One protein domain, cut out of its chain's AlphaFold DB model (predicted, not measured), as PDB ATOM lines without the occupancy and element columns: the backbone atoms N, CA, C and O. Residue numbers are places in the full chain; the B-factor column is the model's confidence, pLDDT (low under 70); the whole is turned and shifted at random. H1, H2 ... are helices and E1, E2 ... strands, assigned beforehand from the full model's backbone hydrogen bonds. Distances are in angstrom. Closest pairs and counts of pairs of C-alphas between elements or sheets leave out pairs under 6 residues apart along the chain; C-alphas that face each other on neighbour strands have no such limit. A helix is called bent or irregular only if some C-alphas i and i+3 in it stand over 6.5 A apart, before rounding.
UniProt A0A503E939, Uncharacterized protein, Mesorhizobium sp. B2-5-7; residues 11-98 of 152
ATOM      1  N   LYS A  11      92.556 -21.435   9.669       82.25
ATOM      2  CA  LYS A  11      91.720 -21.495  10.865       82.25
ATOM      3  C   LYS A  11      91.250 -22.928  11.091       82.25
ATOM      4  O   LYS A  11      90.725 -23.577  10.187       82.25
ATOM      5  N   ALA A  12      91.406 -23.404  12.323       85.44
ATOM      6  CA  ALA A  12      90.774 -24.640  12.754       85.44
ATOM      7  C   ALA A  12      89.265 -24.411  12.902       85.44
ATOM      8  O   ALA A  12      88.822 -23.468  13.571       85.44
ATOM      9  N   CYS A  13      88.476 -25.291  12.303       86.88
ATOM     10  CA  CYS A  13      87.026 -25.260  12.307       86.88
ATOM     11  C   CYS A  13      86.463 -26.618  12.714       86.88
ATOM     12  O   CYS A  13      87.112 -27.650  12.567       86.88
ATOM     13  N   ARG A  14      85.238 -26.596  13.229       88.25
ATOM     14  CA  ARG A  14      84.435 -27.767  13.563       88.25
ATOM     15  C   ARG A  14      83.202 -27.795  12.670       88.25
ATOM     16  O   ARG A  14      82.567 -26.754  12.496       88.25
ATOM     17  N   ILE A  15      82.848 -28.969  12.154       87.44
ATOM     18  CA  ILE A  15      81.579 -29.175  11.446       87.44
ATOM     19  C   ILE A  15      80.454 -29.306  12.473       87.44
ATOM     20  O   ILE A  15      80.551 -30.094  13.416       87.44
ATOM     21  N   LEU A  16      79.396 -28.523  12.297       87.69
ATOM     22  CA  LEU A  16      78.205 -28.528  13.145       87.69
ATOM     23  C   LEU A  16      77.055 -29.304  12.509       87.69
ATOM     24  O   LEU A  16      76.343 -30.021  13.202       87.69
ATOM     25  N   SER A  17      76.880 -29.157  11.200       87.94
ATOM     26  CA  SER A  17      75.892 -29.895  10.421       87.94
ATOM     27  C   SER A  17      76.322 -29.959   8.961       87.94
ATOM     28  O   SER A  17      77.230 -29.237   8.531       87.94
ATOM     29  N   TYR A  18      75.654 -30.813   8.197       84.38
ATOM     30  CA  TYR A  18      75.788 -30.866   6.753       84.38
ATOM     31  C   TYR A  18      74.408 -30.990   6.103       84.38
ATOM     32  O   TYR A  18      73.454 -31.484   6.701       84.38
ATOM     33  N   GLU A  19      74.322 -30.542   4.861       84.25
ATOM     34  CA  GLU A  19      73.170 -30.675   3.985       84.25
ATOM     35  C   GLU A  19      73.686 -31.163   2.633       84.25
ATOM     36  O   GLU A  19      74.642 -30.611   2.090       84.25
ATOM     37  N   THR A  20      73.069 -32.204   2.082       79.25
ATOM     38  CA  THR A  20      73.368 -32.676   0.725       79.25
ATOM     39  C   THR A  20      72.134 -32.553  -0.148       79.25
ATOM     40  O   THR A  20      71.068 -33.055   0.220       79.25
ATOM     41  N   VAL A  21      72.291 -31.949  -1.321       83.94
ATOM     42  CA  VAL A  21      71.245 -31.834  -2.335       83.94
ATOM     43  C   VAL A  21      71.710 -32.551  -3.589       83.94
ATOM     44  O   VAL A  21      72.757 -32.229  -4.149       83.94
ATOM     45  N   ASP A  22      70.921 -33.520  -4.035       81.94
ATOM     46  CA  ASP A  22      71.149 -34.167  -5.318       81.94
ATOM     47  C   ASP A  22      70.848 -33.183  -6.450       81.94
ATOM     48  O   ASP A  22      69.772 -32.586  -6.508       81.94
ATOM     49  N   LEU A  23      71.816 -33.014  -7.342       82.69
ATOM     50  CA  LEU A  23      71.712 -32.190  -8.537       82.69
ATOM     51  C   LEU A  23      71.560 -33.093  -9.779       82.69
ATOM     52  O   LEU A  23      71.885 -34.285  -9.718       82.69
ATOM     53  N   PRO A  24      71.085 -32.550 -10.917       83.69
ATOM     54  CA  PRO A  24      71.117 -33.250 -12.203       83.69
ATOM     55  C   PRO A  24      72.532 -33.718 -12.590       83.69
ATOM     56  O   PRO A  24      73.524 -33.302 -11.990       83.69
ATOM     57  N   ASP A  25      72.628 -34.578 -13.607       81.75
ATOM     58  CA  ASP A  25      73.901 -35.059 -14.176       81.75
ATOM     59  C   ASP A  25      74.819 -35.779 -13.178       81.75
ATOM     60  O   ASP A  25      76.047 -35.639 -13.203       81.75
ATOM     61  N   ASP A  26      74.214 -36.562 -12.281       76.75
ATOM     62  CA  ASP A  26      74.910 -37.286 -11.219       76.75
ATOM     63  C   ASP A  26      75.751 -36.363 -10.329       76.75
ATOM     64  O   ASP A  26      76.821 -36.748  -9.866       76.75
ATOM     65  N   CYS A  27      75.299 -35.137 -10.071       76.50
ATOM     66  CA  CYS A  27      75.980 -34.221  -9.162       76.50
ATOM     67  C   CYS A  27      75.340 -34.217  -7.764       76.50
ATOM     68  O   CYS A  27      74.190 -34.606  -7.564       76.50
ATOM     69  N   VAL A  28      76.104 -33.793  -6.764       76.25
ATOM     70  CA  VAL A  28      75.655 -33.558  -5.392       76.25
ATOM     71  C   VAL A  28      76.256 -32.241  -4.913       76.25
ATOM     72  O   VAL A  28      77.466 -32.038  -4.999       76.25
ATOM     73  N   SER A  29      75.408 -31.323  -4.458       82.12
ATOM     74  CA  SER A  29      75.853 -30.159  -3.694       82.12
ATOM     75  C   SER A  29      75.929 -30.556  -2.230       82.12
ATOM     76  O   SER A  29      74.967 -31.096  -1.684       82.12
ATOM     77  N   CYS A  30      77.068 -30.299  -1.603       79.00
ATOM     78  CA  CYS A  30      77.272 -30.529  -0.187       79.00
ATOM     79  C   CYS A  30      77.549 -29.192   0.494       79.00
ATOM     80  O   CYS A  30      78.466 -28.458   0.116       79.00
ATOM     81  N   ARG A  31      76.777 -28.901   1.535       85.75
ATOM     82  CA  ARG A  31      76.864 -27.677   2.317       85.75
ATOM     83  C   ARG A  31      77.122 -28.015   3.776       85.75
ATOM     84  O   ARG A  31      76.336 -28.716   4.396       85.75
ATOM     85  N   PHE A  32      78.204 -27.498   4.342       85.00
ATOM     86  CA  PHE A  32      78.613 -27.737   5.724       85.00
ATOM     87  C   PHE A  32      78.473 -26.457   6.526       85.00
ATOM     88  O   PHE A  32      79.016 -25.419   6.142       85.00
ATOM     89  N   LEU A  33      77.770 -26.530   7.652       89.75
ATOM     90  CA  LEU A  33      77.785 -25.470   8.647       89.75
ATOM     91  C   LEU A  33      78.994 -25.675   9.551       89.75
ATOM     92  O   LEU A  33      79.131 -26.716  10.195       89.75
ATOM     93  N   CYS A  34      79.853 -24.669   9.624       89.69
ATOM     94  CA  CYS A  34      81.128 -24.753  10.317       89.69
ATOM     95  C   CYS A  34      81.274 -23.619  11.331       89.69
ATOM     96  O   CYS A  34      80.813 -22.501  11.099       89.69
ATOM     97  N   ALA A  35      81.972 -23.893  12.433       89.31
ATOM     98  CA  ALA A  35      82.344 -22.893  13.430       89.31
ATOM     99  C   ALA A  35      83.861 -22.905  13.673       89.31
ATOM    100  O   ALA A  35      84.433 -23.976  13.893       89.31
ATOM    101  N   PRO A  36      84.553 -21.751  13.651       87.75
ATOM    102  CA  PRO A  36      85.940 -21.651  14.079       87.75
ATOM    103  C   PRO A  36      86.096 -22.055  15.544       87.75
ATOM    104  O   PRO A  36      85.334 -21.614  16.402       87.75
ATOM    105  N   VAL A  37      87.142 -22.818  15.856       85.75
ATOM    106  CA  VAL A  37      87.413 -23.270  17.232       85.75
ATOM    107  C   VAL A  37      87.641 -22.089  18.177       85.75
ATOM    108  O   VAL A  37      87.145 -22.085  19.299       85.75
ATOM    109  N   LYS A  38      88.347 -21.051  17.706       83.06
ATOM    110  CA  LYS A  38      88.618 -19.828  18.480       83.06
ATOM    111  C   LYS A  38      87.411 -18.885  18.593       83.06
ATOM    112  O   LYS A  38      87.424 -17.998  19.438       83.06
ATOM    113  N   SER A  39      86.386 -19.053  17.756       84.75
ATOM    114  CA  SER A  39      85.177 -18.220  17.765       84.75
ATOM    115  C   SER A  39      83.939 -19.081  17.497       84.75
ATOM    116  O   SER A  39      83.346 -19.008  16.420       84.75
ATOM    117  N   PRO A  40      83.524 -19.913  18.470       77.06
ATOM    118  CA  PRO A  40      82.470 -20.907  18.263       77.06
ATOM    119  C   PRO A  40      81.087 -20.290  18.010       77.06
ATOM    120  O   PRO A  40      80.194 -20.972  17.521       77.06
ATOM    121  N   LYS A  41      80.905 -19.000  18.326       80.44
ATOM    122  CA  LYS A  41      79.676 -18.247  18.028       80.44
ATOM    123  C   LYS A  41      79.601 -17.778  16.570       80.44
ATOM    124  O   LYS A  41      78.516 -17.457  16.102       80.44
ATOM    125  N   GLY A  42      80.731 -17.704  15.866       84.00
ATOM    126  CA  GLY A  42      80.763 -17.347  14.453       84.00
ATOM    127  C   GLY A  42      80.529 -18.585  13.604       84.00
ATOM    128  O   GLY A  42      81.412 -19.426  13.502       84.00
ATOM    129  N   THR A  43      79.364 -18.714  12.982       88.69
ATOM    130  CA  THR A  43      79.095 -19.818  12.054       88.69
ATOM    131  C   THR A  43      79.171 -19.344  10.613       88.69
ATOM    132  O   THR A  43      78.754 -18.230  10.300       88.69
ATOM    133  N   PHE A  44      79.668 -20.194   9.725       87.50
ATOM    134  CA  PHE A  44      79.686 -19.931   8.291       87.50
ATOM    135  C   PHE A  44      79.416 -21.216   7.516       87.50
ATOM    136  O   PHE A  44      79.641 -22.316   8.020       87.50
ATOM    137  N   TYR A  45      78.933 -21.063   6.288       86.50
ATOM    138  CA  TYR A  45      78.702 -22.187   5.396       86.50
ATOM    139  C   TYR A  45      79.887 -22.385   4.458       86.50
ATOM    140  O   TYR A  45      80.432 -21.421   3.921       86.50
ATOM    141  N   LEU A  46      80.242 -23.645   4.247       80.25
ATOM    142  CA  LEU A  46      81.095 -24.092   3.155       80.25
ATOM    143  C   LEU A  46      80.234 -24.884   2.184       80.25
ATOM    144  O   LEU A  46      79.523 -25.785   2.613       80.25
ATOM    145  N   GLU A  47      80.296 -24.557   0.902       80.19
ATOM    146  CA  GLU A  47      79.505 -25.216  -0.134       80.19
ATOM    147  C   GLU A  47      80.419 -25.661  -1.270       80.19
ATOM    148  O   GLU A  47      81.309 -24.920  -1.688       80.19
ATOM    149  N   PHE A  48      80.204 -26.873  -1.766       75.81
ATOM    150  CA  PHE A  48      80.863 -27.358  -2.969       75.81
ATOM    151  C   PHE A  48      79.964 -28.336  -3.720       75.81
ATOM    152  O   PHE A  48      79.083 -28.977  -3.148       75.81
ATOM    153  N   VAL A  49      80.221 -28.456  -5.019       76.00
ATOM    154  CA  VAL A  49      79.510 -29.364  -5.916       76.00
ATOM    155  C   VAL A  49      80.458 -30.471  -6.343       76.00
ATOM    156  O   VAL A  49      81.591 -30.211  -6.736       76.00
ATOM    157  N   ALA A  50      79.975 -31.701  -6.277       70.88
ATOM    158  CA  ALA A  50      80.720 -32.902  -6.594       70.88
ATOM    159  C   ALA A  50      79.955 -33.776  -7.574       70.88
ATOM    160  O   ALA A  50      78.731 -33.832  -7.525       70.88
ATOM    161  N   ARG A  51      80.657 -34.532  -8.417       69.25
ATOM    162  CA  ARG A  51      80.021 -35.525  -9.287       69.25
ATOM    163  C   ARG A  51      80.097 -36.915  -8.656       69.25
ATOM    164  O   ARG A  51      81.188 -37.440  -8.413       69.25
ATOM    165  N   LYS A  52      78.933 -37.519  -8.411       67.44
ATOM    166  CA  LYS A  52      78.736 -38.868  -7.869       67.44
ATOM    167  C   LYS A  52      79.539 -39.881  -8.685       67.44
ATOM    168  O   LYS A  52      79.572 -39.842  -9.910       67.44
ATOM    169  N   GLY A  53      80.243 -40.770  -7.989       58.84
ATOM    170  CA  GLY A  53      81.047 -41.830  -8.606       58.84
ATOM    171  C   GLY A  53      82.329 -41.370  -9.313       58.84
ATOM    172  O   GLY A  53      83.097 -42.217  -9.761       58.84
ATOM    173  N   SER A  54      82.614 -40.064  -9.385       53.53
ATOM    174  CA  SER A  54      83.860 -39.562  -9.966       53.53
ATOM    175  C   SER A  54      84.875 -39.214  -8.873       53.53
ATOM    176  O   SER A  54      84.704 -38.272  -8.103       53.53
ATOM    177  N   ALA A  55      85.983 -39.952  -8.828       52.31
ATOM    178  CA  ALA A  55      87.122 -39.620  -7.969       52.31
ATOM    179  C   ALA A  55      87.888 -38.361  -8.441       52.31
ATOM    180  O   ALA A  55      88.812 -37.920  -7.766       52.31
ATOM    181  N   GLY A  56      87.535 -37.789  -9.599       51.69
ATOM    182  CA  GLY A  56      88.263 -36.681 -10.230       51.69
ATOM    183  C   GLY A  56      87.666 -35.283 -10.051       51.69
ATOM    184  O   GLY A  56      88.321 -34.324 -10.440       51.69
ATOM    185  N   SER A  57      86.448 -35.143  -9.508       55.19
ATOM    186  CA  SER A  57      85.776 -33.831  -9.380       55.19
ATOM    187  C   SER A  57      85.953 -33.156  -8.022       55.19
ATOM    188  O   SER A  57      85.612 -31.989  -7.893       55.19
ATOM    189  N   ILE A  58      86.478 -33.883  -7.032       60.09
ATOM    190  CA  ILE A  58      86.747 -33.370  -5.691       60.09
ATOM    191  C   ILE A  58      88.248 -33.418  -5.429       60.09
ATOM    192  O   ILE A  58      88.893 -34.435  -5.700       60.09
ATOM    193  N   SER A  59      88.789 -32.360  -4.822       64.06
ATOM    194  CA  SER A  59      90.181 -32.321  -4.372       64.06
ATOM    195  C   SER A  59      90.542 -33.554  -3.519       64.06
ATOM    196  O   SER A  59      89.836 -33.943  -2.589       64.06
ATOM    197  N   LYS A  60      91.699 -34.176  -3.792       67.81
ATOM    198  CA  LYS A  60      92.193 -35.337  -3.021       67.81
ATOM    199  C   LYS A  60      92.260 -35.054  -1.511       67.81
ATOM    200  O   LYS A  60      92.072 -35.952  -0.698       67.81
ATOM    201  N   ARG A  61      92.495 -33.791  -1.132       64.94
ATOM    202  CA  ARG A  61      92.501 -33.337   0.267       64.94
ATOM    203  C   ARG A  61      91.126 -33.469   0.909       64.94
ATOM    204  O   ARG A  61      91.025 -33.974   2.023       64.94
ATOM    205  N   PHE A  62      90.083 -33.061   0.195       66.12
ATOM    206  CA  PHE A  62      88.719 -33.181   0.680       66.12
ATOM    207  C   PHE A  62      88.264 -34.646   0.728       66.12
ATOM    208  O   PHE A  62      87.667 -35.061   1.717       66.12
ATOM    209  N   GLN A  63      88.638 -35.465  -0.264       68.38
ATOM    210  CA  GLN A  63      88.383 -36.916  -0.246       68.38
ATOM    211  C   GLN A  63      89.011 -37.614   0.967       68.38
ATOM    212  O   GLN A  63      88.371 -38.442   1.611       68.38
ATOM    213  N   ASN A  64      90.251 -37.255   1.309       65.88
ATOM    214  CA  ASN A  64      90.926 -37.791   2.490       65.88
ATOM    215  C   ASN A  64      90.223 -37.383   3.791       65.88
ATOM    216  O   ASN A  64      90.177 -38.168   4.731       65.88
ATOM    217  N   PHE A  65      89.667 -36.172   3.846       65.44
ATOM    218  CA  PHE A  65      88.943 -35.692   5.018       65.44
ATOM    219  C   PHE A  65      87.622 -36.429   5.251       65.44
ATOM    220  O   PHE A  65      87.329 -36.841   6.376       65.44
ATOM    221  N   ILE A  66      86.837 -36.615   4.190       64.62
ATOM    222  CA  ILE A  66      85.556 -37.326   4.276       64.62
ATOM    223  C   ILE A  66      85.734 -38.841   4.433       64.62
ATOM    224  O   ILE A  66      84.790 -39.532   4.788       64.62
ATOM    225  N   GLY A  67      86.934 -39.377   4.190       54.44
ATOM    226  CA  GLY A  67      87.278 -40.776   4.454       54.44
ATOM    227  C   GLY A  67      86.605 -41.808   3.537       54.44
ATOM    228  O   GLY A  67      86.912 -42.991   3.651       54.44
ATOM    229  N   SER A  68      85.737 -41.398   2.606       51.94
ATOM    230  CA  SER A  68      85.004 -42.308   1.721       51.94
ATOM    231  C   SER A  68      85.205 -41.961   0.244       51.94
ATOM    232  O   SER A  68      84.905 -40.853  -0.199       51.94
ATOM    233  N   THR A  69      85.619 -42.943  -0.557       48.59
ATOM    234  CA  THR A  69      85.566 -42.897  -2.032       48.59
ATOM    235  C   THR A  69      84.158 -43.152  -2.583       48.59
ATOM    236  O   THR A  69      83.927 -43.028  -3.786       48.59
ATOM    237  N   ARG A  70      83.202 -43.504  -1.716       50.69
ATOM    238  CA  ARG A  70      81.799 -43.751  -2.047       50.69
ATOM    239  C   ARG A  70      80.961 -42.805  -1.206       50.69
ATOM    240  O   ARG A  70      80.732 -43.104  -0.053       50.69
ATOM    241  N   TYR A  71      80.552 -41.675  -1.772       54.56
ATOM    242  CA  TYR A  71      79.685 -40.673  -1.145       54.56
ATOM    243  C   TYR A  71      78.330 -41.278  -0.730       54.56
ATOM    244  O   TYR A  71      77.328 -41.087  -1.423       54.56
ATOM    245  N   SER A  72      78.285 -42.060   0.350       50.81
ATOM    246  CA  SER A  72      77.041 -42.566   0.916       50.81
ATOM    247  C   SER A  72      76.562 -41.594   1.989       50.81
ATOM    248  O   SER A  72      77.349 -41.002   2.723       50.81
ATOM    249  N   ARG A  73      75.245 -41.384   2.060       49.09
ATOM    250  CA  ARG A  73      74.618 -40.409   2.969       49.09
ATOM    251  C   ARG A  73      74.968 -40.675   4.442       49.09
ATOM    252  O   ARG A  73      75.124 -39.735   5.206       49.09
ATOM    253  N   THR A  74      75.154 -41.945   4.793       50.22
ATOM    254  CA  THR A  74      75.565 -42.429   6.117       50.22
ATOM    255  C   THR A  74      76.991 -42.035   6.513       50.22
ATOM    256  O   THR A  74      77.265 -41.944   7.702       50.22
ATOM    257  N   ASP A  75      77.879 -41.731   5.559       58.94
ATOM    258  CA  ASP A  75      79.275 -41.368   5.858       58.94
ATOM    259  C   ASP A  75      79.423 -39.900   6.308       58.94
ATOM    260  O   ASP A  75      80.435 -39.518   6.897       58.94
ATOM    261  N   PHE A  76      78.419 -39.054   6.042       64.69
ATOM    262  CA  PHE A  76      78.470 -37.625   6.365       64.69
ATOM    263  C   PHE A  76      78.038 -37.306   7.802       64.69
ATOM    264  O   PHE A  76      78.518 -36.321   8.367       64.69
ATOM    265  N   ASP A  77      77.197 -38.142   8.419       68.06
ATOM    266  CA  ASP A  77      76.835 -38.009   9.839       68.06
ATOM    267  C   ASP A  77      78.080 -38.118  10.733       68.06
ATOM    268  O   ASP A  77      78.253 -37.330  11.664       68.06
ATOM    269  N   ASP A  78      79.019 -38.994  10.363       70.00
ATOM    270  CA  ASP A  78      80.302 -39.179  11.046       70.00
ATOM    271  C   ASP A  78      81.244 -37.968  10.935       70.00
ATOM    272  O   ASP A  78      82.278 -37.913  11.614       70.00
ATOM    273  N   LEU A  79      80.926 -36.997  10.072       72.19
ATOM    274  CA  LEU A  79      81.686 -35.754   9.940       72.19
ATOM    275  C   LEU A  79      81.245 -34.699  10.950       72.19
ATOM    276  O   LEU A  79      82.025 -33.788  11.247       72.19
ATOM    277  N   ILE A  80      80.031 -34.804  11.499       81.75
ATOM    278  CA  ILE A  80      79.548 -33.862  12.506       81.75
ATOM    279  C   ILE A  80      80.445 -33.961  13.739       81.75
ATOM    280  O   ILE A  80      80.667 -35.016  14.324       81.75
ATOM    281  N   GLY A  81      80.990 -32.820  14.148       79.31
ATOM    282  CA  GLY A  81      81.921 -32.737  15.260       79.31
ATOM    283  C   GLY A  81      83.388 -32.957  14.903       79.31
ATOM    284  O   GLY A  81      84.229 -32.651  15.749       79.31
ATOM    285  N   ARG A  82      83.716 -33.384  13.675       81.88
ATOM    286  CA  ARG A  82      85.109 -33.437  13.222       81.88
ATOM    287  C   ARG A  82      85.694 -32.040  13.083       81.88
ATOM    288  O   ARG A  82      85.004 -31.068  12.752       81.88
ATOM    289  N   TYR A  83      86.995 -31.973  13.327       83.44
ATOM    290  CA  TYR A  83      87.784 -30.765  13.186       83.44
ATOM    291  C   TYR A  83      88.595 -30.809  11.898       83.44
ATOM    292  O   TYR A  83      89.035 -31.869  11.457       83.44
ATOM    293  N   PHE A  84      88.795 -29.644  11.306       82.94
ATOM    294  CA  PHE A  84      89.562 -29.474  10.083       82.94
ATOM    295  C   PHE A  84      90.192 -28.091  10.030       82.94
ATOM    296  O   PHE A  84      89.865 -27.217  10.834       82.94
ATOM    297  N   ALA A  85      91.083 -27.888   9.070       84.88
ATOM    298  CA  ALA A  85      91.679 -26.599   8.785       84.88
ATOM    299  C   ALA A  85      91.128 -26.049   7.466       84.88
ATOM    300  O   ALA A  85      91.033 -26.761   6.467       84.88
ATOM    301  N   VAL A  86      90.781 -24.765   7.450       84.38
ATOM    302  CA  VAL A  86      90.438 -24.046   6.217       84.38
ATOM    303  C   VAL A  86      91.212 -22.749   6.148       84.38
ATOM    304  O   VAL A  86      91.422 -22.098   7.172       84.38
ATOM    305  N   LYS A  87      91.665 -22.389   4.951       82.50
ATOM    306  CA  LYS A  87      92.350 -21.118   4.733       82.50
ATOM    307  C   LYS A  87      91.466 -19.951   5.187       82.50
ATOM    308  O   LYS A  87      90.246 -19.982   5.001       82.50
ATOM    309  N   GLU A  88      92.048 -18.913   5.777       77.75
ATOM    310  CA  GLU A  88      91.298 -17.703   6.102       77.75
ATOM    311  C   GLU A  88      90.725 -17.068   4.822       77.75
ATOM    312  O   GLU A  88      91.409 -16.933   3.807       77.75
ATOM    313  N   GLY A  89      89.421 -16.766   4.835       73.75
ATOM    314  CA  GLY A  89      88.677 -16.332   3.644       73.75
ATOM    315  C   GLY A  89      88.476 -17.414   2.569       73.75
ATOM    316  O   GLY A  89      87.877 -17.128   1.535       73.75
ATOM    317  N   GLY A  90      88.948 -18.641   2.803       74.38
ATOM    318  CA  GLY A  90      88.794 -19.769   1.894       74.38
ATOM    319  C   GLY A  90      87.359 -20.284   1.847       74.38
ATOM    320  O   GLY A  90      86.693 -20.420   2.877       74.38
ATOM    321  N   ASN A  91      86.891 -20.579   0.639       70.81
ATOM    322  CA  ASN A  91      85.558 -21.122   0.384       70.81
ATOM    323  C   ASN A  91      85.549 -22.202  -0.705       70.81
ATOM    324  O   ASN A  91      84.480 -22.600  -1.159       70.81
ATOM    325  N   ARG A  92      86.728 -22.670  -1.135       70.88
ATOM    326  CA  ARG A  92      86.875 -23.697  -2.167       70.88
ATOM    327  C   ARG A  92      87.395 -24.994  -1.567       70.88
ATOM    328  O   ARG A  92      88.089 -25.008  -0.556       70.88
ATOM    329  N   GLU A  93      87.151 -26.093  -2.264       69.75
ATOM    330  CA  GLU A  93      87.650 -27.426  -1.900       69.75
ATOM    331  C   GLU A  93      89.181 -27.522  -1.737       69.75
ATOM    332  O   GLU A  93      89.674 -28.365  -0.991       69.75
ATOM    333  N   GLY A  94      89.947 -26.679  -2.436       71.38
ATOM    334  CA  GLY A  94      91.409 -26.629  -2.337       71.38
ATOM    335  C   GLY A  94      91.919 -25.866  -1.111       71.38
ATOM    336  O   GLY A  94      93.070 -26.056  -0.716       71.38
ATOM    337  N   ASP A  95      91.058 -25.050  -0.498       77.44
ATOM    338  CA  ASP A  95      91.346 -24.310   0.737       77.44
ATOM    339  C   ASP A  95      91.210 -25.198   1.980       77.44
ATOM    340  O   ASP A  95      91.502 -24.759   3.093       77.44
ATOM    341  N   PHE A  96      90.754 -26.436   1.784       76.38
ATOM    342  CA  PHE A  96      90.576 -27.433   2.819       76.38
ATOM    343  C   PHE A  96      91.878 -28.191   3.095       76.38
ATOM    344  O   PHE A  96      92.565 -28.650   2.176       76.38
ATOM    345  N   ALA A  97      92.181 -28.386   4.375       73.25
ATOM    346  CA  ALA A  97      93.282 -29.213   4.836       73.25
ATOM    347  C   ALA A  97      92.862 -30.054   6.049       73.25
ATOM    348  O   ALA A  97      92.042 -29.639   6.875       73.25
ATOM    349  N   THR A  98      93.457 -31.240   6.177       75.44
ATOM    350  CA  THR A  98      93.433 -31.953   7.458       75.44
ATOM    351  C   THR A  98      94.238 -31.160   8.489       75.44
ATOM    352  O   THR A  98      95.069 -30.318   8.127       75.44
TER     353      THR A  98
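AT A GLANCE: This is residues 11 to 98 of the 152 residues of an uncharacterized protein of Mesorhizobium sp. B2-5-7 (UniProt A0A503E939). A long, strongly twisted sheet of four antiparallel strands is curled like part of a barrel: E1, E2 and E3 make a long wall, and the bent beginning of E1 turns away from it to pair with the short strand E4. Two short helices, H1 and H2, lie on the side toward which the sheet curls, and H2 only grazes the sheet. The printed part has 88 residues with two named helices and four named strands, in the order E1, E2, E3, H1, H2, E4; across the sheet the order is E3, E2, E1, E4, and the class is mixed, helices and strands. The whole is compact, with a radius of gyration of the C-alphas of 12.5 A, yet elongated, spanning 38 by 21 by 20 A.

IN THESE COORDINATES: E1, residues 11 to 23, begins at C-alpha 11 at (91.720, -21.495, 10.865), bends by 74 degrees at residue 14 and measures 29.9 A. E2, residues 27 to 36, measures 28.2 A, and E3, residues 44 to 51, 23.5 A. H1 is residues 60 to 66, beginning at C-alpha 60 at (92.193, -35.337, -3.021), and H2 is residues 73 to 77. E4, residues 83 to 87, measures 13.6 A and ends at C-alpha 87 at (92.350, -21.118, 4.733).

HOW THE PARTS SIT: E1, E2 and E3 form a meander, each strand the antiparallel neighbour of the one before, in two hairpins. Between E1 and E2, N 19 and O 31 are 2.8 A apart, within hydrogen-bond range. Between E2 and E3, N 30 and O 48 are within range at 2.9 A. E1 and E4 are antiparallel, with N 13 and O 84 at 2.8 A. E3 and E4 are the edge strands and are apart. Residues 96 to 97 pair antiparallel with residues 85 to 86 of E4. H2 only grazes the sheet, with its residues 73 to 77; its closest C-alphas to E1 are those of Phe 76 and Tyr 18, 7.3 A apart. H1 is not on the sheet. H1 and H2 are close but not clearly touching, their closest C-alphas being those of Ile 66 and Phe 76, 7.4 A apart. In H1 every O i to N i+4 pair is within hydrogen-bond range; in H2 it is 0 of 1, with 1 of 2 O i to N i+3 pairs within range.

THE WHOLE: The two C-alphas farthest apart, those of Asp 25 and Lys 38, are 38.9 A apart. The printed part has no cut, and its links are tight from E1 to E2 and from H2 to E4, and short between the other elements. The mean pLDDT of the printed part is 74.3; residues 51 to 77 and residue 93 are under 70.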